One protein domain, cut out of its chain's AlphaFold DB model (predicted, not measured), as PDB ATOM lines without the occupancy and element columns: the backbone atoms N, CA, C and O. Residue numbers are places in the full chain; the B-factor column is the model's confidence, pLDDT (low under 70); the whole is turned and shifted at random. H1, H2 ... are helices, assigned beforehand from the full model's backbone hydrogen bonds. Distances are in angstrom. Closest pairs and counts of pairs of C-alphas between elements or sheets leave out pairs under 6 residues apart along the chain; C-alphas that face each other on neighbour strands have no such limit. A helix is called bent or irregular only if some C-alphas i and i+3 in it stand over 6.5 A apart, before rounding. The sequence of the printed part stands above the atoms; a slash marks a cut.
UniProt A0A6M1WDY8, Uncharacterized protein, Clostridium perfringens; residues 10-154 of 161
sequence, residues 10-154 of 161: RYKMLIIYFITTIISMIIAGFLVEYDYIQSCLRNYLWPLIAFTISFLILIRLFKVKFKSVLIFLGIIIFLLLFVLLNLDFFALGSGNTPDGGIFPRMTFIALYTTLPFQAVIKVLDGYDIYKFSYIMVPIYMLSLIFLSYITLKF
ATOM      1  N   ARG A  10       9.440 -13.817 -15.212       91.12
ATOM      2  CA  ARG A  10      10.276 -13.216 -16.269       91.12
ATOM      3  C   ARG A  10      11.754 -13.590 -16.112       91.12
ATOM      4  O   ARG A  10      12.370 -14.051 -17.066       91.12
ATOM      5  N   TYR A  11      12.304 -13.447 -14.906       92.12
ATOM      6  CA  TYR A  11      13.695 -13.807 -14.626       92.12
ATOM      7  C   TYR A  11      13.904 -15.318 -14.652       92.12
ATOM      8  O   TYR A  11      14.918 -15.772 -15.169       92.12
ATOM      9  N   LYS A  12      12.931 -16.109 -14.175       94.81
ATOM     10  CA  LYS A  12      12.993 -17.572 -14.316       94.81
ATOM     11  C   LYS A  12      13.114 -17.973 -15.783       94.81
ATOM     12  O   LYS A  12      13.973 -18.781 -16.096       94.81
ATOM     13  N   MET A  13      12.318 -17.383 -16.678       96.31
ATOM     14  CA  MET A  13      12.416 -17.665 -18.114       96.31
ATOM     15  C   MET A  13      13.788 -17.313 -18.688       96.31
ATOM     16  O   MET A  13      14.332 -18.116 -19.438       96.31
ATOM     17  N   LEU A  14      14.370 -16.171 -18.307       94.94
ATOM     18  CA  LEU A  14      15.722 -15.797 -18.739       94.94
ATOM     19  C   LEU A  14      16.778 -16.794 -18.250       94.94
ATOM     20  O   LEU A  14      17.608 -17.233 -19.040       94.94
ATOM     21  N   ILE A  15      16.719 -17.196 -16.977       95.81
ATOM     22  CA  ILE A  15      17.642 -18.182 -16.396       95.81
ATOM     23  C   ILE A  15      17.496 -19.534 -17.098       95.81
ATOM     24  O   ILE A  15      18.492 -20.130 -17.496       95.81
ATOM     25  N   ILE A  16      16.259 -20.009 -17.274       97.19
ATOM     26  CA  ILE A  16      15.972 -21.264 -17.974       97.19
ATOM     27  C   ILE A  16      16.555 -21.203 -19.380       97.19
ATOM     28  O   ILE A  16      17.302 -22.096 -19.755       97.19
ATOM     29  N   TYR A  17      16.256 -20.139 -20.126       96.62
ATOM     30  CA  TYR A  17      16.714 -19.989 -21.498       96.62
ATOM     31  C   TYR A  17      18.238 -19.961 -21.614       96.62
ATOM     32  O   TYR A  17      18.810 -20.603 -22.492       96.62
ATOM     33  N   PHE A  18      18.903 -19.252 -20.704       96.25
ATOM     34  CA  PHE A  18      20.356 -19.205 -20.650       96.25
ATOM     35  C   PHE A  18      20.954 -20.598 -20.408       96.25
ATOM     36  O   PHE A  18      21.820 -21.035 -21.164       96.25
ATOM     37  N   ILE A  19      20.435 -21.334 -19.417       97.19
ATOM     38  CA  ILE A  19      20.900 -22.691 -19.096       97.19
ATOM     39  C   ILE A  19      20.686 -23.640 -20.280       97.19
ATOM     40  O   ILE A  19      21.607 -24.359 -20.662       97.19
ATOM     41  N   THR A  20      19.495 -23.647 -20.883       97.25
ATOM     42  CA  THR A  20      19.190 -24.551 -22.004       97.25
ATOM     43  C   THR A  20      20.010 -24.214 -23.245       97.25
ATOM     44  O   THR A  20      20.402 -25.119 -23.980       97.25
ATOM     45  N   THR A  21      20.317 -22.932 -23.461       95.06
ATOM     46  CA  THR A  21      21.200 -22.481 -24.544       95.06
ATOM     47  C   THR A  21      22.624 -22.986 -24.338       95.06
ATOM     48  O   THR A  21      23.181 -23.573 -25.261       95.06
ATOM     49  N   ILE A  22      23.186 -22.848 -23.131       95.75
ATOM     50  CA  ILE A  22      24.521 -23.381 -22.812       95.75
ATOM     51  C   ILE A  22      24.571 -24.894 -23.029       95.75
ATOM     52  O   ILE A  22      25.488 -25.383 -23.682       95.75
ATOM     53  N   ILE A  23      23.577 -25.638 -22.529       95.44
ATOM     54  CA  ILE A  23      23.505 -27.097 -22.720       95.44
ATOM     55  C   ILE A  23      23.508 -27.446 -24.214       95.44
ATOM     56  O   ILE A  23      24.268 -28.311 -24.641       95.44
ATOM     57  N   SER A  24      22.687 -26.754 -25.008       94.38
ATOM     58  CA  SER A  24      22.605 -26.959 -26.457       94.38
ATOM     59  C   SER A  24      23.938 -26.676 -27.156       94.38
ATOM     60  O   SER A  24      24.398 -27.493 -27.949       94.38
ATOM     61  N   MET A  25      24.602 -25.567 -26.810       92.38
ATOM     62  CA  MET A  25      25.903 -25.183 -27.373       92.38
ATOM     63  C   MET A  25      27.008 -26.183 -27.037       92.38
ATOM     64  O   MET A  25      27.798 -26.528 -27.909       92.38
ATOM     65  N   ILE A  26      27.049 -26.675 -25.796       93.94
ATOM     66  CA  ILE A  26      28.012 -27.705 -25.388       93.94
ATOM     67  C   ILE A  26      27.811 -28.963 -26.238       93.94
ATOM     68  O   ILE A  26      28.770 -29.500 -26.783       93.94
ATOM     69  N   ILE A  27      26.566 -29.416 -26.393       93.25
ATOM     70  CA  ILE A  27      26.249 -30.615 -27.179       93.25
ATOM     71  C   ILE A  27      26.570 -30.403 -28.660       93.25
ATOM     72  O   ILE A  27      27.066 -31.327 -29.302       93.25
ATOM     73  N   ALA A  28      26.343 -29.200 -29.190       90.50
ATOM     74  CA  ALA A  28      26.735 -28.855 -30.551       90.50
ATOM     75  C   ALA A  28      28.254 -28.963 -30.721       90.50
ATOM     76  O   ALA A  28      28.696 -29.682 -31.606       90.50
ATOM     77  N   GLY A  29      29.041 -28.376 -29.813       89.00
ATOM     78  CA  GLY A  29      30.505 -28.442 -29.867       89.00
ATOM     79  C   GLY A  29      31.092 -29.854 -29.744       89.00
ATOM     80  O   GLY A  29      32.223 -30.071 -30.161       89.00
ATOM     81  N   PHE A  30      30.345 -30.818 -29.194       90.12
ATOM     82  CA  PHE A  30      30.771 -32.221 -29.133       90.12
ATOM     83  C   PHE A  30      30.322 -33.066 -30.329       90.12
ATOM     84  O   PHE A  30      31.004 -34.028 -30.668       90.12
ATOM     85  N   LEU A  31      29.159 -32.775 -30.918       90.25
ATOM     86  CA  LEU A  31      28.520 -33.658 -31.907       90.25
ATOM     87  C   LEU A  31      28.489 -33.078 -33.326       90.25
ATOM     88  O   LEU A  31      28.231 -33.812 -34.280       90.25
ATOM     89  N   VAL A  32      28.738 -31.782 -33.482       86.00
ATOM     90  CA  VAL A  32      28.885 -31.109 -34.774       86.00
ATOM     91  C   VAL A  32      30.376 -30.849 -34.967       86.00
ATOM     92  O   VAL A  32      30.929 -29.938 -34.368       86.00
ATOM     93  N   GLU A  33      31.045 -31.692 -35.758       74.88
ATOM     94  CA  GLU A  33      32.495 -31.563 -35.983       74.88
ATOM     95  C   GLU A  33      32.847 -30.301 -36.780       74.88
ATOM     96  O   GLU A  33      33.783 -29.588 -36.429       74.88
ATOM     97  N   TYR A  34      32.095 -30.032 -37.855       75.50
ATOM     98  CA  TYR A  34      32.345 -28.910 -38.756       75.50
ATOM     99  C   TYR A  34      31.041 -28.275 -39.241       75.50
ATOM    100  O   TYR A  34      30.361 -28.779 -40.133       75.50
ATOM    101  N   ASP A  35      30.726 -27.111 -38.691       69.94
ATOM    102  CA  ASP A  35      29.499 -26.342 -38.926       69.94
ATOM    103  C   ASP A  35      29.387 -25.754 -40.345       69.94
ATOM    104  O   ASP A  35      28.341 -25.226 -40.722       69.94
ATOM    105  N   TYR A  36      30.467 -25.827 -41.125       71.62
ATOM    106  CA  TYR A  36      30.519 -25.433 -42.534       71.62
ATOM    107  C   TYR A  36      30.388 -26.625 -43.495       71.62
ATOM    108  O   TYR A  36      30.271 -26.425 -44.702       71.62
ATOM    109  N   ILE A  37      30.402 -27.864 -42.988       78.06
ATOM    110  CA  ILE A  37      30.165 -29.064 -43.791       78.06
ATOM    111  C   ILE A  37      28.687 -29.427 -43.670       78.06
ATOM    112  O   ILE A  37      28.212 -29.823 -42.605       78.06
ATOM    113  N   GLN A  38      27.957 -29.337 -44.783       81.31
ATOM    114  CA  GLN A  38      26.507 -29.552 -44.818       81.31
ATOM    115  C   GLN A  38      26.091 -30.896 -44.193       81.31
ATOM    116  O   GLN A  38      25.165 -30.949 -43.389       81.31
ATOM    117  N   SER A  39      26.802 -31.994 -44.473       80.94
ATOM    118  CA  SER A  39      26.470 -33.311 -43.907       80.94
ATOM    119  C   SER A  39      26.578 -33.368 -42.376       80.94
ATOM    120  O   SER A  39      25.777 -34.057 -41.741       80.94
ATOM    121  N   CYS A  40      27.499 -32.608 -41.774       85.75
ATOM    122  CA  CYS A  40      27.669 -32.513 -40.323       85.75
ATOM    123  C   CYS A  40      26.528 -31.731 -39.657       85.75
ATOM    124  O   CYS A  40      26.222 -31.968 -38.486       85.75
ATOM    125  N   LEU A  41      25.831 -30.856 -40.395       88.00
ATOM    126  CA  LEU A  41      24.724 -30.063 -39.854       88.00
ATOM    127  C   LEU A  41      23.524 -30.910 -39.417       88.00
ATOM    128  O   LEU A  41      22.768 -30.495 -38.540       88.00
ATOM    129  N   ARG A  42      23.375 -32.132 -39.943       90.69
ATOM    130  CA  ARG A  42      22.343 -33.085 -39.487       90.69
ATOM    131  C   ARG A  42      22.457 -33.378 -37.991       90.69
ATOM    132  O   ARG A  42      21.445 -33.604 -37.327       90.69
ATOM    133  N   ASN A  43      23.669 -33.303 -37.441       93.31
ATOM    134  CA  ASN A  43      23.920 -33.559 -36.028       93.31
ATOM    135  C   ASN A  43      23.372 -32.458 -35.110       93.31
ATOM    136  O   ASN A  43      23.220 -32.719 -33.918       93.31
ATOM    137  N   TYR A  44      22.957 -31.293 -35.639       93.19
ATOM    138  CA  TYR A  44      22.206 -30.280 -34.877       93.19
ATOM    139  C   TYR A  44      20.863 -30.796 -34.328       93.19
ATOM    140  O   TYR A  44      20.271 -30.170 -33.444       93.19
ATOM    141  N   LEU A  45      20.411 -31.974 -34.771       94.69
ATOM    142  CA  LEU A  45      19.269 -32.681 -34.200       94.69
ATOM    143  C   LEU A  45      19.496 -33.014 -32.716       94.69
ATOM    144  O   LEU A  45      18.566 -32.909 -31.916       94.69
ATOM    145  N   TRP A  46      20.730 -33.335 -32.316       95.12
ATOM    146  CA  TRP A  46      21.068 -33.630 -30.921       95.12
ATOM    147  C   TRP A  46      20.988 -32.397 -30.003       95.12
ATOM    148  O   TRP A  46      20.267 -32.467 -29.001       95.12
ATOM    149  N   PRO A  47      21.620 -31.248 -30.331       94.56
ATOM    150  CA  PRO A  47      21.394 -29.976 -29.644       94.56
ATOM    151  C   PRO A  47      19.915 -29.592 -29.538       94.56
ATOM    152  O   PRO A  47      19.458 -29.192 -28.465       94.56
ATOM    153  N   LEU A  48      19.137 -29.768 -30.614       95.75
ATOM    154  CA  LEU A  48      17.707 -29.445 -30.634       95.75
ATOM    155  C   LEU A  48      16.907 -30.296 -29.633       95.75
ATOM    156  O   LEU A  48      16.083 -29.767 -28.876       95.75
ATOM    157  N   ILE A  49      17.156 -31.609 -29.600       96.00
ATOM    158  CA  ILE A  49      16.526 -32.524 -28.637       96.00
ATOM    159  C   ILE A  49      16.915 -32.137 -27.210       96.00
ATOM    160  O   ILE A  49      16.047 -32.017 -26.341       96.00
ATOM    161  N   ALA A  50      18.201 -31.892 -26.966       95.88
ATOM    162  CA  ALA A  50      18.694 -31.559 -25.640       95.88
ATOM    163  C   ALA A  50      18.138 -30.229 -25.120       95.88
ATOM    164  O   ALA A  50      17.700 -30.152 -23.968       95.88
ATOM    165  N   PHE A  51      18.080 -29.204 -25.973       97.06
ATOM    166  CA  PHE A  51      17.411 -27.944 -25.663       97.06
ATOM    167  C   PHE A  51      15.943 -28.181 -25.293       97.06
ATOM    168  O   PHE A  51      15.492 -27.728 -24.244       97.06
ATOM    169  N   THR A  52      15.210 -28.938 -26.113       97.31
ATOM    170  CA  THR A  52      13.775 -29.199 -25.911       97.31
ATOM    171  C   THR A  52      13.515 -29.887 -24.570       97.31
ATOM    172  O   THR A  52      12.689 -29.430 -23.779       97.31
ATOM    173  N   ILE A  53      14.244 -30.967 -24.282       97.75
ATOM    174  CA  ILE A  53      14.077 -31.742 -23.048       97.75
ATOM    175  C   ILE A  53      14.454 -30.898 -21.827       97.75
ATOM    176  O   ILE A  53      13.675 -30.811 -20.873       97.75
ATOM    177  N   SER A  54      15.620 -30.247 -21.855       97.88
ATOM    178  CA  SER A  54      16.085 -29.420 -20.736       97.88
ATOM    179  C   SER A  54      15.141 -28.247 -20.466       97.88
ATOM    180  O   SER A  54      14.799 -28.000 -19.308       97.88
ATOM    181  N   PHE A  55      14.628 -27.587 -21.508       98.12
ATOM    182  CA  PHE A  55      13.641 -26.518 -21.383       98.12
ATOM    183  C   PHE A  55      12.371 -26.994 -20.678       98.12
ATOM    184  O   PHE A  55      11.959 -26.386 -19.688       98.12
ATOM    185  N   LEU A  56      11.786 -28.112 -21.122       97.88
ATOM    186  CA  LEU A  56      10.571 -28.671 -20.525       97.88
ATOM    187  C   LEU A  56      10.782 -29.086 -19.058       97.88
ATOM    188  O   LEU A  56       9.939 -28.807 -18.199       97.88
ATOM    189  N   ILE A  57      11.926 -29.696 -18.735       97.12
ATOM    190  CA  ILE A  57      12.278 -30.049 -17.351       97.12
ATOM    191  C   ILE A  57      12.377 -28.789 -16.487       97.12
ATOM    192  O   ILE A  57      11.798 -28.731 -15.397       97.12
ATOM    193  N   LEU A  58      13.079 -27.764 -16.968       97.06
ATOM    194  CA  LEU A  58      13.369 -26.568 -16.189       97.06
ATOM    195  C   LEU A  58      12.130 -25.685 -15.980       97.06
ATOM    196  O   LEU A  58      11.904 -25.250 -14.849       97.06
ATOM    197  N   ILE A  59      11.258 -25.488 -16.981       96.81
ATOM    198  CA  ILE A  59       9.998 -24.736 -16.769       96.81
ATOM    199  C   ILE A  59       9.140 -25.377 -15.673       96.81
ATOM    200  O   ILE A  59       8.497 -24.671 -14.887       96.81
ATOM    201  N   ARG A  60       9.175 -26.712 -15.569       94.75
ATOM    202  CA  ARG A  60       8.474 -27.464 -14.528       94.75
ATOM    203  C   ARG A  60       9.163 -27.335 -13.174       94.75
ATOM    204  O   ARG A  60       8.484 -27.067 -12.184       94.75
ATOM    205  N   LEU A  61      10.488 -27.488 -13.131       93.50
ATOM    206  CA  LEU A  61      11.301 -27.382 -11.914       93.50
ATOM    207  C   LEU A  61      11.131 -26.011 -11.242       93.50
ATOM    208  O   LEU A  61      10.880 -25.925 -10.040       93.50
ATOM    209  N   PHE A  62      11.195 -24.945 -12.040       92.38
ATOM    210  CA  PHE A  62      11.038 -23.558 -11.595       92.38
ATOM    211  C   PHE A  62       9.572 -23.138 -11.394       92.38
ATOM    212  O   PHE A  62       9.308 -22.022 -10.934       92.38
ATOM    213  N   LYS A  63       8.617 -24.033 -11.698       92.38
ATOM    214  CA  LYS A  63       7.166 -23.819 -11.570       92.38
ATOM    215  C   LYS A  63       6.700 -22.542 -12.274       92.38
ATOM    216  O   LYS A  63       5.968 -21.737 -11.696       92.38
ATOM    217  N   VAL A  64       7.157 -22.337 -13.506       93.88
ATOM    218  CA  VAL A  64       6.816 -21.139 -14.280       93.88
ATOM    219  C   VAL A  64       5.350 -21.192 -14.713       93.88
ATOM    220  O   VAL A  64       4.851 -22.238 -15.132       93.88
ATOM    221  N   LYS A  65       4.634 -20.064 -14.643       93.94
ATOM    222  CA  LYS A  65       3.269 -19.984 -15.180       93.94
ATOM    223  C   LYS A  65       3.287 -20.116 -16.702       93.94
ATOM    224  O   LYS A  65       4.041 -19.427 -17.384       93.94
ATOM    225  N   PHE A  66       2.362 -20.903 -17.249       94.94
ATOM    226  CA  PHE A  66       2.246 -21.109 -18.697       94.94
ATOM    227  C   PHE A  66       2.099 -19.800 -19.497       94.94
ATOM    228  O   PHE A  66       2.693 -19.667 -20.560       94.94
ATOM    229  N   LYS A  67       1.397 -18.788 -18.959       95.38
ATOM    230  CA  LYS A  67       1.297 -17.453 -19.582       95.38
ATOM    231  C   LYS A  67       2.673 -16.822 -19.841       95.38
ATOM    232  O   LYS A  67       2.871 -16.205 -20.880       95.38
ATOM    233  N   SER A  68       3.618 -16.987 -18.918       95.88
ATOM    234  CA  SER A  68       4.981 -16.468 -19.057       95.88
ATOM    235  C   SER A  68       5.755 -17.215 -20.146       95.88
ATOM    236  O   SER A  68       6.453 -16.583 -20.931       95.88
ATOM    237  N   VAL A  69       5.569 -18.540 -20.241       96.94
ATOM    238  CA  VAL A  69       6.146 -19.366 -21.317       96.94
ATOM    239  C   VAL A  69       5.601 -18.946 -22.684       96.94
ATOM    240  O   VAL A  69       6.379 -18.770 -23.613       96.94
ATOM    241  N   LEU A  70       4.288 -18.717 -22.798       97.00
ATOM    242  CA  LEU A  70       3.658 -18.245 -24.035       97.00
ATOM    243  C   LEU A  70       4.215 -16.899 -24.502       97.00
ATOM    244  O   LEU A  70       4.558 -16.762 -25.669       97.00
ATOM    245  N   ILE A  71       4.320 -15.916 -23.600       96.69
ATOM    246  CA  ILE A  71       4.874 -14.596 -23.940       96.69
ATOM    247  C   ILE A  71       6.324 -14.739 -24.405       96.69
ATOM    248  O   ILE A  71       6.700 -14.164 -25.421       96.69
ATOM    249  N   PHE A  72       7.124 -15.531 -23.688       96.81
ATOM    250  CA  PHE A  72       8.519 -15.767 -24.041       96.81
ATOM    251  C   PHE A  72       8.660 -16.416 -25.425       96.81
ATOM    252  O   PHE A  72       9.359 -15.878 -26.280       96.81
ATOM    253  N   LEU A  73       7.957 -17.523 -25.681       96.62
ATOM    254  CA  LEU A  73       8.001 -18.196 -26.981       96.62
ATOM    255  C   LEU A  73       7.419 -17.318 -28.097       96.62
ATOM    256  O   LEU A  73       7.933 -17.354 -29.207       96.62
ATOM    257  N   GLY A  74       6.421 -16.479 -27.807       96.75
ATOM    258  CA  GLY A  74       5.906 -15.486 -28.752       96.75
ATOM    259  C   GLY A  74       6.963 -14.463 -29.181       96.75
ATOM    260  O   GLY A  74       7.081 -14.172 -30.369       96.75
ATOM    261  N   ILE A  75       7.783 -13.974 -28.241       95.81
ATOM    262  CA  ILE A  75       8.921 -13.091 -28.550       95.81
ATOM    263  C   ILE A  75       9.949 -13.825 -29.421       95.81
ATOM    264  O   ILE A  75      10.421 -13.264 -30.406       95.81
ATOM    265  N   ILE A  76      10.263 -15.084 -29.100       95.75
ATOM    266  CA  ILE A  76      11.188 -15.895 -29.905       95.75
ATOM    267  C   ILE A  76      10.659 -16.103 -31.329       95.75
ATOM    268  O   ILE A  76      11.421 -15.926 -32.274       95.75
ATOM    269  N   ILE A  77       9.373 -16.437 -31.505       95.62
ATOM    270  CA  ILE A  77       8.756 -16.585 -32.836       95.62
ATOM    271  C   ILE A  77       8.896 -15.285 -33.626       95.62
ATOM    272  O   ILE A  77       9.316 -15.316 -34.779       95.62
ATOM    273  N   PHE A  78       8.583 -14.145 -33.003       95.12
ATOM    274  CA  PHE A  78       8.713 -12.839 -33.641       95.12
ATOM    275  C   PHE A  78      10.153 -12.557 -34.092       95.12
ATOM    276  O   PHE A  78      10.363 -12.099 -35.210       95.12
ATOM    277  N   LEU A  79      11.147 -12.869 -33.257       94.62
ATOM    278  CA  LEU A  79      12.557 -12.691 -33.608       94.62
ATOM    279  C   LEU A  79      13.000 -13.652 -34.721       94.62
ATOM    280  O   LEU A  79      13.680 -13.233 -35.653       94.62
ATOM    281  N   LEU A  80      12.557 -14.912 -34.686       93.00
ATOM    282  CA  LEU A  80      12.854 -15.909 -35.721       93.00
ATOM    283  C   LEU A  80      12.376 -15.492 -37.117       93.00
ATOM    284  O   LEU A  80      12.995 -15.893 -38.098       93.00
ATOM    285  N   LEU A  81      11.337 -14.655 -37.230       93.31
ATOM    286  CA  LEU A  81      10.907 -14.115 -38.525       93.31
ATOM    287  C   LEU A  81      12.038 -13.365 -39.236       93.31
ATOM    288  O   LEU A  81      12.202 -13.534 -40.438       93.31
ATOM    289  N   PHE A  82      12.858 -12.595 -38.515       91.25
ATOM    290  CA  PHE A  82      13.981 -11.868 -39.120       91.25
ATOM    291  C   PHE A  82      15.083 -12.806 -39.626       91.25
ATOM    292  O   PHE A  82      15.716 -12.513 -40.640       91.25
ATOM    293  N   VAL A  83      15.274 -13.953 -38.965       89.44
ATOM    294  CA  VAL A  83      16.184 -15.007 -39.442       89.44
ATOM    295  C   VAL A  83      15.623 -15.652 -40.709       89.44
ATOM    296  O   VAL A  83      16.338 -15.778 -41.696       89.44
ATOM    297  N   LEU A  84      14.331 -15.996 -40.721       90.69
ATOM    298  CA  LEU A  84      13.665 -16.608 -41.878       90.69
ATOM    299  C   LEU A  84      13.585 -15.667 -43.093       90.69
ATOM    300  O   LEU A  84      13.707 -16.119 -44.229       90.69
ATOM    301  N   LEU A  85      13.410 -14.362 -42.884       89.44
ATOM    302  CA  LEU A  85      13.434 -13.367 -43.966       89.44
ATOM    303  C   LEU A  85      14.799 -13.284 -44.660       89.44
ATOM    304  O   LEU A  85      14.872 -12.908 -45.822       89.44
ATOM    305  N   ASN A  86      15.862 -13.655 -43.950       86.62
ATOM    306  CA  ASN A  86      17.234 -13.655 -44.441       86.62
ATOM    307  C   ASN A  86      17.775 -15.086 -44.593       86.62
ATOM    308  O   ASN A  86      18.981 -15.305 -44.519       86.62
ATOM    309  N   LEU A  87      16.895 -16.075 -44.789       84.44
ATOM    310  CA  LEU A  87      17.270 -17.489 -44.811       84.44
ATOM    311  C   LEU A  87      18.336 -17.789 -45.872       84.44
ATOM    312  O   LEU A  87      19.340 -18.412 -45.547       84.44
ATOM    313  N   ASP A  88      18.160 -17.290 -47.098       77.00
ATOM    314  CA  ASP A  88      19.107 -17.500 -48.202       77.00
ATOM    315  C   ASP A  88      20.478 -16.872 -47.906       77.00
ATOM    316  O   ASP A  88      21.514 -17.436 -48.249       77.00
ATOM    317  N   PHE A  89      20.495 -15.739 -47.198       70.38
ATOM    318  CA  PHE A  89      21.724 -15.077 -46.762       70.38
ATOM    319  C   PHE A  89      22.515 -15.931 -45.754       70.38
ATOM    320  O   PHE A  89      23.745 -15.964 -45.785       70.38
ATOM    321  N   PHE A  90      21.818 -16.668 -44.885       67.38
ATOM    322  CA  PHE A  90      22.445 -17.552 -43.899       67.38
ATOM    323  C   PHE A  90      22.739 -18.962 -44.419       67.38
ATOM    324  O   PHE A  90      23.712 -19.569 -43.973       67.38
ATOM    325  N   ALA A  91      21.932 -19.479 -45.344       61.06
ATOM    326  CA  ALA A  91      22.085 -20.815 -45.920       61.06
ATOM    327  C   ALA A  91      23.178 -20.869 -47.003       61.06
ATOM    328  O   ALA A  91      23.892 -21.857 -47.109       61.06
ATOM    329  N   LEU A  92      23.372 -19.795 -47.780       55.91
ATOM    330  CA  LEU A  92      24.341 -19.764 -48.888       55.91
ATOM    331  C   LEU A  92      25.767 -19.352 -48.471       55.91
ATOM    332  O   LEU A  92      26.606 -19.082 -49.328       55.91
ATOM    333  N   GLY A  93      26.063 -19.274 -47.169       53.75
ATOM    334  CA  GLY A  93      27.418 -19.010 -46.666       53.75
ATOM    335  C   GLY A  93      27.963 -17.594 -46.915       53.75
ATOM    336  O   GLY A  93      29.113 -17.322 -46.583       53.75
ATOM    337  N   SER A  94      27.158 -16.664 -47.443       48.28
ATOM    338  CA  SER A  94      27.524 -15.243 -47.598       48.28
ATOM    339  C   SER A  94      27.412 -14.440 -46.287       48.28
ATOM    340  O   SER A  94      27.828 -13.283 -46.214       48.28
ATOM    341  N   GLY A  95      26.886 -15.072 -45.234       50.31
ATOM    342  CA  GLY A  95      26.419 -14.469 -43.988       50.31
ATOM    343  C   GLY A  95      27.452 -14.020 -42.952       50.31
ATOM    344  O   GLY A  95      27.123 -14.012 -41.769       50.31
ATOM    345  N   ASN A  96      28.670 -13.633 -43.342       50.38
ATOM    346  CA  ASN A  96      29.673 -13.163 -42.371       50.38
ATOM    347  C   ASN A  96      29.436 -11.719 -41.883       50.38
ATOM    348  O   ASN A  96      30.023 -11.313 -40.881       50.38
ATOM    349  N   THR A  97      28.554 -10.950 -42.532       53.62
ATOM    350  CA  THR A  97      28.220  -9.570 -42.134       53.62
ATOM    351  C   THR A  97      26.710  -9.309 -42.201       53.62
ATOM    352  O   THR A  97      26.166  -9.263 -43.300       53.62
ATOM    353  N   PRO A  98      26.017  -9.066 -41.071       54.03
ATOM    354  CA  PRO A  98      24.567  -8.812 -41.015       54.03
ATOM    355  C   PRO A  98      24.070  -7.626 -41.862       54.03
ATOM    356  O   PRO A  98      22.863  -7.454 -42.015       54.03
ATOM    357  N   ASP A  99      24.979  -6.807 -42.392       58.94
ATOM    358  CA  ASP A  99      24.702  -5.548 -43.089       58.94
ATOM    359  C   ASP A  99      24.071  -5.719 -44.481       58.94
ATOM    360  O   ASP A  99      23.486  -4.773 -45.002       58.94
ATOM    361  N   GLY A 100      24.149  -6.917 -45.074       63.06
ATOM    362  CA  GLY A 100      23.597  -7.202 -46.407       63.06
ATOM    363  C   GLY A 100      22.132  -7.656 -46.430       63.06
ATOM    364  O   GLY A 100      21.549  -7.773 -47.506       63.06
ATOM    365  N   GLY A 101      21.543  -7.943 -45.265       67.75
ATOM    366  CA  GLY A 101      20.196  -8.505 -45.144       67.75
ATOM    367  C   GLY A 101      19.079  -7.465 -45.004       67.75
ATOM    368  O   GLY A 101      19.300  -6.283 -44.743       67.75
ATOM    369  N   ILE A 102      17.834  -7.923 -45.101       71.94
ATOM    370  CA  ILE A 102      16.645  -7.131 -44.777       71.94
ATOM    371  C   ILE A 102      16.594  -6.950 -43.248       71.94
ATOM    372  O   ILE A 102      16.650  -7.927 -42.501       71.94
ATOM    373  N   PHE A 103      16.477  -5.704 -42.779       81.75
ATOM    374  CA  PHE A 103      16.534  -5.309 -41.359       81.75
ATOM    375  C   PHE A 103      17.811  -5.750 -40.596       81.75
ATOM    376  O   PHE A 103      17.697  -6.401 -39.553       81.75
ATOM    377  N   PRO A 104      19.021  -5.320 -41.011       80.88
ATOM    378  CA  PRO A 104      20.311  -5.786 -40.472       80.88
ATOM    379  C   PRO A 104      20.403  -5.858 -38.944       80.88
ATOM    380  O   PRO A 104      20.782  -6.877 -38.369       80.88
ATOM    381  N   ARG A 105      19.984  -4.786 -38.256       85.19
ATOM    382  CA  ARG A 105      20.036  -4.698 -36.788       85.19
ATOM    383  C   ARG A 105      19.104  -5.696 -36.106       85.19
ATOM    384  O   ARG A 105      19.483  -6.306 -35.111       85.19
ATOM    385  N   MET A 106      17.886  -5.857 -36.625       87.50
ATOM    386  CA  MET A 106      16.914  -6.795 -36.055       87.50
ATOM    387  C   MET A 106      17.346  -8.232 -36.318       87.50
ATOM    388  O   MET A 106      17.253  -9.064 -35.421       87.50
ATOM    389  N   THR A 107      17.894  -8.499 -37.501       86.19
ATOM    390  CA  THR A 107      18.470  -9.795 -37.862       86.19
ATOM    391  C   THR A 107      19.656 -10.145 -36.969       86.19
ATOM    392  O   THR A 107      19.714 -11.261 -36.464       86.19
ATOM    393  N   PHE A 108      20.547  -9.192 -36.681       84.75
ATOM    394  CA  PHE A 108      21.637  -9.389 -35.724       84.75
ATOM    395  C   PHE A 108      21.112  -9.763 -34.335       84.75
ATOM    396  O   PHE A 108      21.520 -10.771 -33.766       84.75
ATOM    397  N   ILE A 109      20.150  -9.002 -33.803       88.38
ATOM    398  CA  ILE A 109      19.536  -9.320 -32.507       88.38
ATOM    399  C   ILE A 109      18.912 -10.718 -32.546       88.38
ATOM    400  O   ILE A 109      19.149 -11.526 -31.646       88.38
ATOM    401  N   ALA A 110      18.143 -11.026 -33.590       90.56
ATOM    402  CA  ALA A 110      17.476 -12.306 -33.750       90.56
ATOM    403  C   ALA A 110      18.466 -13.475 -33.830       90.56
ATOM    404  O   ALA A 110      18.232 -14.499 -33.189       90.56
ATOM    405  N   LEU A 111      19.588 -13.321 -34.538       88.25
ATOM    406  CA  LEU A 111      20.615 -14.354 -34.671       88.25
ATOM    407  C   LEU A 111      21.115 -14.828 -33.308       88.25
ATOM    408  O   LEU A 111      21.058 -16.017 -33.017       88.25
ATOM    409  N   TYR A 112      21.546 -13.914 -32.442       86.81
ATOM    410  CA  TYR A 112      22.101 -14.304 -31.142       86.81
ATOM    411  C   TYR A 112      21.023 -14.711 -30.143       86.81
ATOM    412  O   TYR A 112      21.212 -15.626 -29.343       86.81
ATOM    413  N   THR A 113      19.864 -14.056 -30.188       89.31
ATOM    414  CA  THR A 113      18.786 -14.328 -29.231       89.31
ATOM    415  C   THR A 113      17.998 -15.591 -29.541       89.31
ATOM    416  O   THR A 113      17.288 -16.047 -28.653       89.31
ATOM    417  N   THR A 114      18.115 -16.179 -30.738       92.56
ATOM    418  CA  THR A 114      17.354 -17.376 -31.156       92.56
ATOM    419  C   THR A 114      18.233 -18.582 -31.503       92.56
ATOM    420  O   THR A 114      17.722 -19.570 -32.023       92.56
ATOM    421  N   LEU A 115      19.532 -18.543 -31.179       89.06
ATOM    422  CA  LEU A 115      20.509 -19.608 -31.462       89.06
ATOM    423  C   LEU A 115      19.997 -21.050 -31.268       89.06
ATOM    424  O   LEU A 115      20.065 -21.825 -32.221       89.06
ATOM    425  N   PRO A 116      19.429 -21.444 -30.111       87.31
ATOM    426  CA  PRO A 116      18.961 -22.820 -29.925       87.31
ATOM    427  C   PRO A 116      17.818 -23.219 -30.870       87.31
ATOM    428  O   PRO A 116      17.657 -24.399 -31.167       87.31
ATOM    429  N   PHE A 117      17.040 -22.258 -31.367       90.69
ATOM    430  CA  PHE A 117      15.947 -22.499 -32.310       90.69
ATOM    431  C   PHE A 117      16.430 -22.578 -33.764       90.69
ATOM    432  O   PHE A 117      15.788 -23.228 -34.590       90.69
ATOM    433  N   GLN A 118      17.589 -21.990 -34.075       89.94
ATOM    434  CA  GLN A 118      18.222 -22.117 -35.393       89.94
ATOM    435  C   GLN A 118      18.726 -23.532 -35.671       89.94
ATOM    436  O   GLN A 118      18.917 -23.881 -36.833       89.94
ATOM    437  N   ALA A 119      18.858 -24.381 -34.648       91.06
ATOM    438  CA  ALA A 119      19.153 -25.798 -34.831       91.06
ATOM    439  C   ALA A 119      18.136 -26.489 -35.762       91.06
ATOM    440  O   ALA A 119      18.526 -27.350 -36.542       91.06
ATOM    441  N   VAL A 120      16.861 -26.067 -35.768       94.38
ATOM    442  CA  VAL A 120      15.860 -26.569 -36.733       94.38
ATOM    443  C   VAL A 120      16.282 -26.257 -38.172       94.38
ATOM    444  O   VAL A 120      16.242 -27.136 -39.027       94.38
ATOM    445  N   ILE A 121      16.723 -25.022 -38.428       92.62
ATOM    446  CA  ILE A 121      17.178 -24.574 -39.750       92.62
ATOM    447  C   ILE A 121      18.432 -25.352 -40.157       92.62
ATOM    448  O   ILE A 121      18.478 -25.887 -41.259       92.62
ATOM    449  N   LYS A 122      19.412 -25.482 -39.253       91.44
ATOM    450  CA  LYS A 122      20.659 -26.221 -39.502       91.44
ATOM    451  C   LYS A 122      20.417 -27.697 -39.815       91.44
ATOM    452  O   LYS A 122      21.017 -28.222 -40.744       91.44
ATOM    453  N   VAL A 123      19.496 -28.355 -39.111       93.44
ATOM    454  CA  VAL A 123      19.120 -29.740 -39.430       93.44
ATOM    455  C   VAL A 123      18.573 -29.836 -40.852       93.44
ATOM    456  O   VAL A 123      19.021 -30.689 -41.613       93.44
ATOM    457  N   LEU A 124      17.637 -28.960 -41.227       93.06
ATOM    458  CA  LEU A 124      17.039 -28.960 -42.567       93.06
ATOM    459  C   LEU A 124      18.063 -28.645 -43.657       93.06
ATOM    460  O   LEU A 124      18.028 -29.258 -44.721       93.06
ATOM    461  N   ASP A 125      18.986 -27.734 -43.375       90.38
ATOM    462  CA  ASP A 125      20.109 -27.407 -44.248       90.38
ATOM    463  C   ASP A 125      21.027 -28.617 -44.463       90.38
ATOM    464  O   ASP A 125      21.360 -28.959 -45.596       90.38
ATOM    465  N   GLY A 126      21.312 -29.385 -43.408       89.31
ATOM    466  CA  GLY A 126      22.070 -30.630 -43.528       89.31
ATOM    467  C   GLY A 126      21.396 -31.720 -44.371       89.31
ATOM    468  O   GLY A 126      22.064 -32.636 -44.861       89.31
ATOM    469  N   TYR A 127      20.079 -31.636 -44.568       90.69
ATOM    470  CA  TYR A 127      19.309 -32.496 -45.471       90.69
ATOM    471  C   TYR A 127      19.038 -31.860 -46.845       90.69
ATOM    472  O   TYR A 127      18.293 -32.444 -47.625       90.69
ATOM    473  N   ASP A 128      19.636 -30.703 -47.144       90.00
ATOM    474  CA  ASP A 128      19.439 -29.941 -48.386       90.00
ATOM    475  C   ASP A 128      17.977 -29.524 -48.639       90.00
ATOM    476  O   ASP A 128      17.494 -29.402 -49.762       90.00
ATOM    477  N   ILE A 129      17.235 -29.306 -47.552       92.62
ATOM    478  CA  ILE A 129      15.817 -28.925 -47.569       92.62
ATOM    479  C   ILE A 129      15.570 -27.667 -46.730       92.62
ATOM    480  O   ILE A 129      14.479 -27.480 -46.190       92.62
ATOM    481  N   TYR A 130      16.559 -26.771 -46.627       89.31
ATOM    482  CA  TYR A 130      16.487 -25.567 -45.786       89.31
ATOM    483  C   TYR A 130      15.257 -24.695 -46.082       89.31
ATOM    484  O   TYR A 130      14.707 -24.099 -45.159       89.31
ATOM    485  N   LYS A 131      14.749 -24.673 -47.325       91.06
ATOM    486  CA  LYS A 131      13.517 -23.952 -47.707       91.06
ATOM    487  C   LYS A 131      12.275 -24.413 -46.935       91.06
ATOM    488  O   LYS A 131      11.343 -23.635 -46.759       91.06
ATOM    489  N   PHE A 132      12.264 -25.634 -46.397       94.06
ATOM    490  CA  PHE A 132      11.192 -26.098 -45.511       94.06
ATOM    491  C   PHE A 132      11.198 -25.407 -44.140       94.06
ATOM    492  O   PHE A 132      10.231 -25.550 -43.390       94.06
ATOM    493  N   SER A 133      12.222 -24.612 -43.810       93.38
ATOM    494  CA  SER A 133      12.303 -23.859 -42.548       93.38
ATOM    495  C   SER A 133      11.103 -22.939 -42.329       93.38
ATOM    496  O   SER A 133      10.640 -22.828 -41.194       93.38
ATOM    497  N   TYR A 134      10.534 -22.358 -43.393       92.88
ATOM    498  CA  TYR A 134       9.324 -21.526 -43.312       92.88
ATOM    499  C   TYR A 134       8.105 -22.268 -42.745       92.88
ATOM    500  O   TYR A 134       7.196 -21.634 -42.218       92.88
ATOM    501  N   ILE A 135       8.091 -23.601 -42.827       94.69
ATOM    502  CA  ILE A 135       7.011 -24.461 -42.333       94.69
ATOM    503  C   ILE A 135       7.436 -25.151 -41.032       94.69
ATOM    504  O   ILE A 135       6.715 -25.132 -40.034       94.69
ATOM    505  N   MET A 136       8.637 -25.729 -41.017       95.38
ATOM    506  CA  MET A 136       9.122 -26.559 -39.915       95.38
ATOM    507  C   MET A 136       9.438 -25.762 -38.649       95.38
ATOM    508  O   MET A 136       9.159 -26.247 -37.553       95.38
ATOM    509  N   VAL A 137       9.966 -24.536 -38.767       95.06
ATOM    510  CA  VAL A 137      10.231 -23.683 -37.597       95.06
ATOM    511  C   VAL A 137       8.921 -23.336 -36.868       95.06
ATOM    512  O   VAL A 137       8.836 -23.607 -35.668       95.06
ATOM    513  N   PRO A 138       7.859 -22.839 -37.539       94.94
ATOM    514  CA  PRO A 138       6.554 -22.659 -36.899       94.94
ATOM    515  C   PRO A 138       5.981 -23.933 -36.268       94.94
ATOM    516  O   PRO A 138       5.499 -23.882 -35.136       94.94
ATOM    517  N   ILE A 139       6.063 -25.082 -36.954       96.69
ATOM    518  CA  ILE A 139       5.575 -26.365 -36.419       96.69
ATOM    519  C   ILE A 139       6.314 -26.741 -35.133       96.69
ATOM    520  O   ILE A 139       5.679 -27.128 -34.147       96.69
ATOM    521  N   TYR A 140       7.641 -26.597 -35.112       97.06
ATOM    522  CA  TYR A 140       8.443 -26.848 -33.920       97.06
ATOM    523  C   TYR A 140       8.023 -25.929 -32.763       97.06
ATOM    524  O   TYR A 140       7.795 -26.403 -31.648       97.06
ATOM    525  N   MET A 141       7.830 -24.634 -33.026       97.00
ATOM    526  CA  MET A 141       7.422 -23.668 -32.000       97.00
ATOM    527  C   MET A 141       6.034 -23.969 -31.424       97.00
ATOM    528  O   MET A 141       5.849 -23.934 -30.205       97.00
ATOM    529  N   LEU A 142       5.065 -24.322 -32.274       97.00
ATOM    530  CA  LEU A 142       3.728 -24.733 -31.839       97.00
ATOM    531  C   LEU A 142       3.776 -26.026 -31.019       97.00
ATOM    532  O   LEU A 142       3.129 -26.118 -29.972       97.00
ATOM    533  N   SER A 143       4.592 -26.989 -31.448       97.56
ATOM    534  CA  SER A 143       4.817 -28.238 -30.717       97.56
ATOM    535  C   SER A 143       5.415 -27.965 -29.337       97.56
ATOM    536  O   SER A 143       4.941 -28.512 -28.341       97.56
ATOM    537  N   LEU A 144       6.394 -27.063 -29.237       97.75
ATOM    538  CA  LEU A 144       7.013 -26.694 -27.964       97.75
ATOM    539  C   LEU A 144       6.026 -25.987 -27.025       97.75
ATOM    540  O   LEU A 144       6.021 -26.265 -25.823       97.75
ATOM    541  N   ILE A 145       5.155 -25.119 -27.553       97.69
ATOM    542  CA  ILE A 145       4.063 -24.501 -26.786       97.69
ATOM    543  C   ILE A 145       3.128 -25.579 -26.225       97.69
ATOM    544  O   ILE A 145       2.824 -25.576 -25.027       97.69
ATOM    545  N   PHE A 146       2.703 -26.521 -27.068       97.81
ATOM    546  CA  PHE A 146       1.810 -27.611 -26.679       97.81
ATOM    547  C   PHE A 146       2.442 -28.528 -25.620       97.81
ATOM    548  O   PHE A 146       1.842 -28.789 -24.574       97.81
ATOM    549  N   LEU A 147       3.695 -28.944 -25.823       97.75
ATOM    550  CA  LEU A 147       4.447 -29.743 -24.855       97.75
ATOM    551  C   LEU A 147       4.669 -28.993 -23.540       97.75
ATOM    552  O   LEU A 147       4.581 -29.598 -22.468       97.75
ATOM    553  N   SER A 148       4.890 -27.677 -23.589       97.56
ATOM    554  CA  SER A 148       5.011 -26.844 -22.388       97.56
ATOM    555  C   SER A 148       3.702 -26.796 -21.601       97.56
ATOM    556  O   SER A 148       3.715 -26.892 -20.371       97.56
ATOM    557  N   TYR A 149       2.564 -26.699 -22.296       96.75
ATOM    558  CA  TYR A 149       1.243 -26.749 -21.671       96.75
ATOM    559  C   TYR A 149       1.028 -28.069 -20.927       96.75
ATOM    560  O   TYR A 149       0.697 -28.054 -19.736       96.75
ATOM    561  N   ILE A 150       1.272 -29.201 -21.598       95.25
ATOM    562  CA  ILE A 150       1.145 -30.537 -20.998       95.25
ATOM    563  C   ILE A 150       2.069 -30.658 -19.788       95.25
ATOM    564  O   ILE A 150       1.611 -30.973 -18.688       95.25
ATOM    565  N   THR A 151       3.351 -30.342 -19.968       95.38
ATOM    566  CA  THR A 151       4.389 -30.440 -18.932       95.38
ATOM    567  C   THR A 151       4.024 -29.686 -17.654       95.38
ATOM    568  O   THR A 151       4.217 -30.204 -16.550       95.38
ATOM    569  N   LEU A 152       3.464 -28.479 -17.780       94.06
ATOM    570  CA  LEU A 152       3.084 -27.644 -16.637       94.06
ATOM    571  C   LEU A 152       1.732 -28.028 -16.016       94.06
ATOM    572  O   LEU A 152       1.518 -27.796 -14.825       94.06
ATOM    573  N   LYS A 153       0.810 -28.610 -16.792       89.75
ATOM    574  CA  LYS A 153      -0.506 -29.062 -16.302       89.75
ATOM    575  C   LYS A 153      -0.476 -30.463 -15.692       89.75
ATOM    576  O   LYS A 153      -1.385 -30.799 -14.931       89.75
ATOM    577  N   PHE A 154       0.549 -31.262 -15.977       80.38
ATOM    578  CA  PHE A 154       0.661 -32.632 -15.487       80.38
ATOM    579  C   PHE A 154       0.875 -32.679 -13.962       80.38
ATOM    580  O   PHE A 154       1.989 -32.498 -13.450       80.38
TER     581      PHE A 154
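This is residues 10 to 154 of the 161 residues of an uncharacterized protein of Clostridium perfringens (UniProt A0A6M1WDY8). Four long helices, H1, H2, H7 and H3, stand in a ring that is drawn together at one end, where H1 and H3 begin and H2 and H7 end, and is wider at the other. The short helix H6 fills the wider part between H1, H2 and H7, H5 packs on H3, and H4 with the loop of residues 92 to 103 lies at the wide end. The printed part has 145 residues with seven named helices, H1 to H7 in order along the chain, and no named strand; its class is all helix. It is compact, with a radius of gyration of the C-alphas of 15.0 A and spans of 43 by 32 by 24 A.

H1, residues 10 to 31, begins at C-alpha 10 (10.276, -13.216, -16.269) and is 31.5 A long. H2, residues 38 to 61, is 36.3 A long, and H3, residues 66 to 85, 28.7 A. H4 is residues 87 to 91, H5 residues 104 to 113 and H6 residues 115 to 126, beginning at C-alpha 115 (20.509, -19.608, -31.462). H7, residues 130 to 153, is 34.2 A long and ends at C-alpha 153 (-0.506, -29.062, -16.302). H7 has a kink of 37 degrees near residue 137 and is only just irregular, with C-alphas 131 and 134 6.54 A apart.

H1, H2, H6 and H7 form an up-and-down bundle, each running against the one before it. H1 and H2, a helical hairpin, touch opposite ways at a shallow tilt of 32 degrees, only just short of steep; their closest C-alphas, Ser 24 and Pro 47, are 4.6 A apart. H6 touches H2, closest at the C-alphas of Leu 41 and Gly 126, 4.6 A. H6 and H7, also a helical hairpin, touch at a steep tilt of 44 degrees, with C-alphas 124 and 130 closest at 4.7 A. H7 touches H3 opposite ways at a shallow tilt of 5 degrees, closest at C-alphas 66 and 149, 6.5 A. H1 touches H3 with residues 10 to 13 alone, closest at C-alphas 10 and 68, 6.8 A. H5 touches H3, closest at C-alphas 79 and 110, 4.9 A, and is apart from H1. H4 is close to H6 but not clearly touching, with C-alphas 91 and 125 7.1 A apart. In H1, H4 and H5 every O i to N i+4 pair is within hydrogen-bond range; in H2 14 of 20 are, in H3 14 of 16, in H6 5 of 8 and in H7 17 of 20.

The two C-alphas farthest apart, Gly 100 and Phe 154, are 46.1 A apart. The printed part has no cut. The link from H4 to H5, 12 residues, is long. Mean pLDDT of the printed part is 88.9; residue 35 and residues 90 to 101 are under 70.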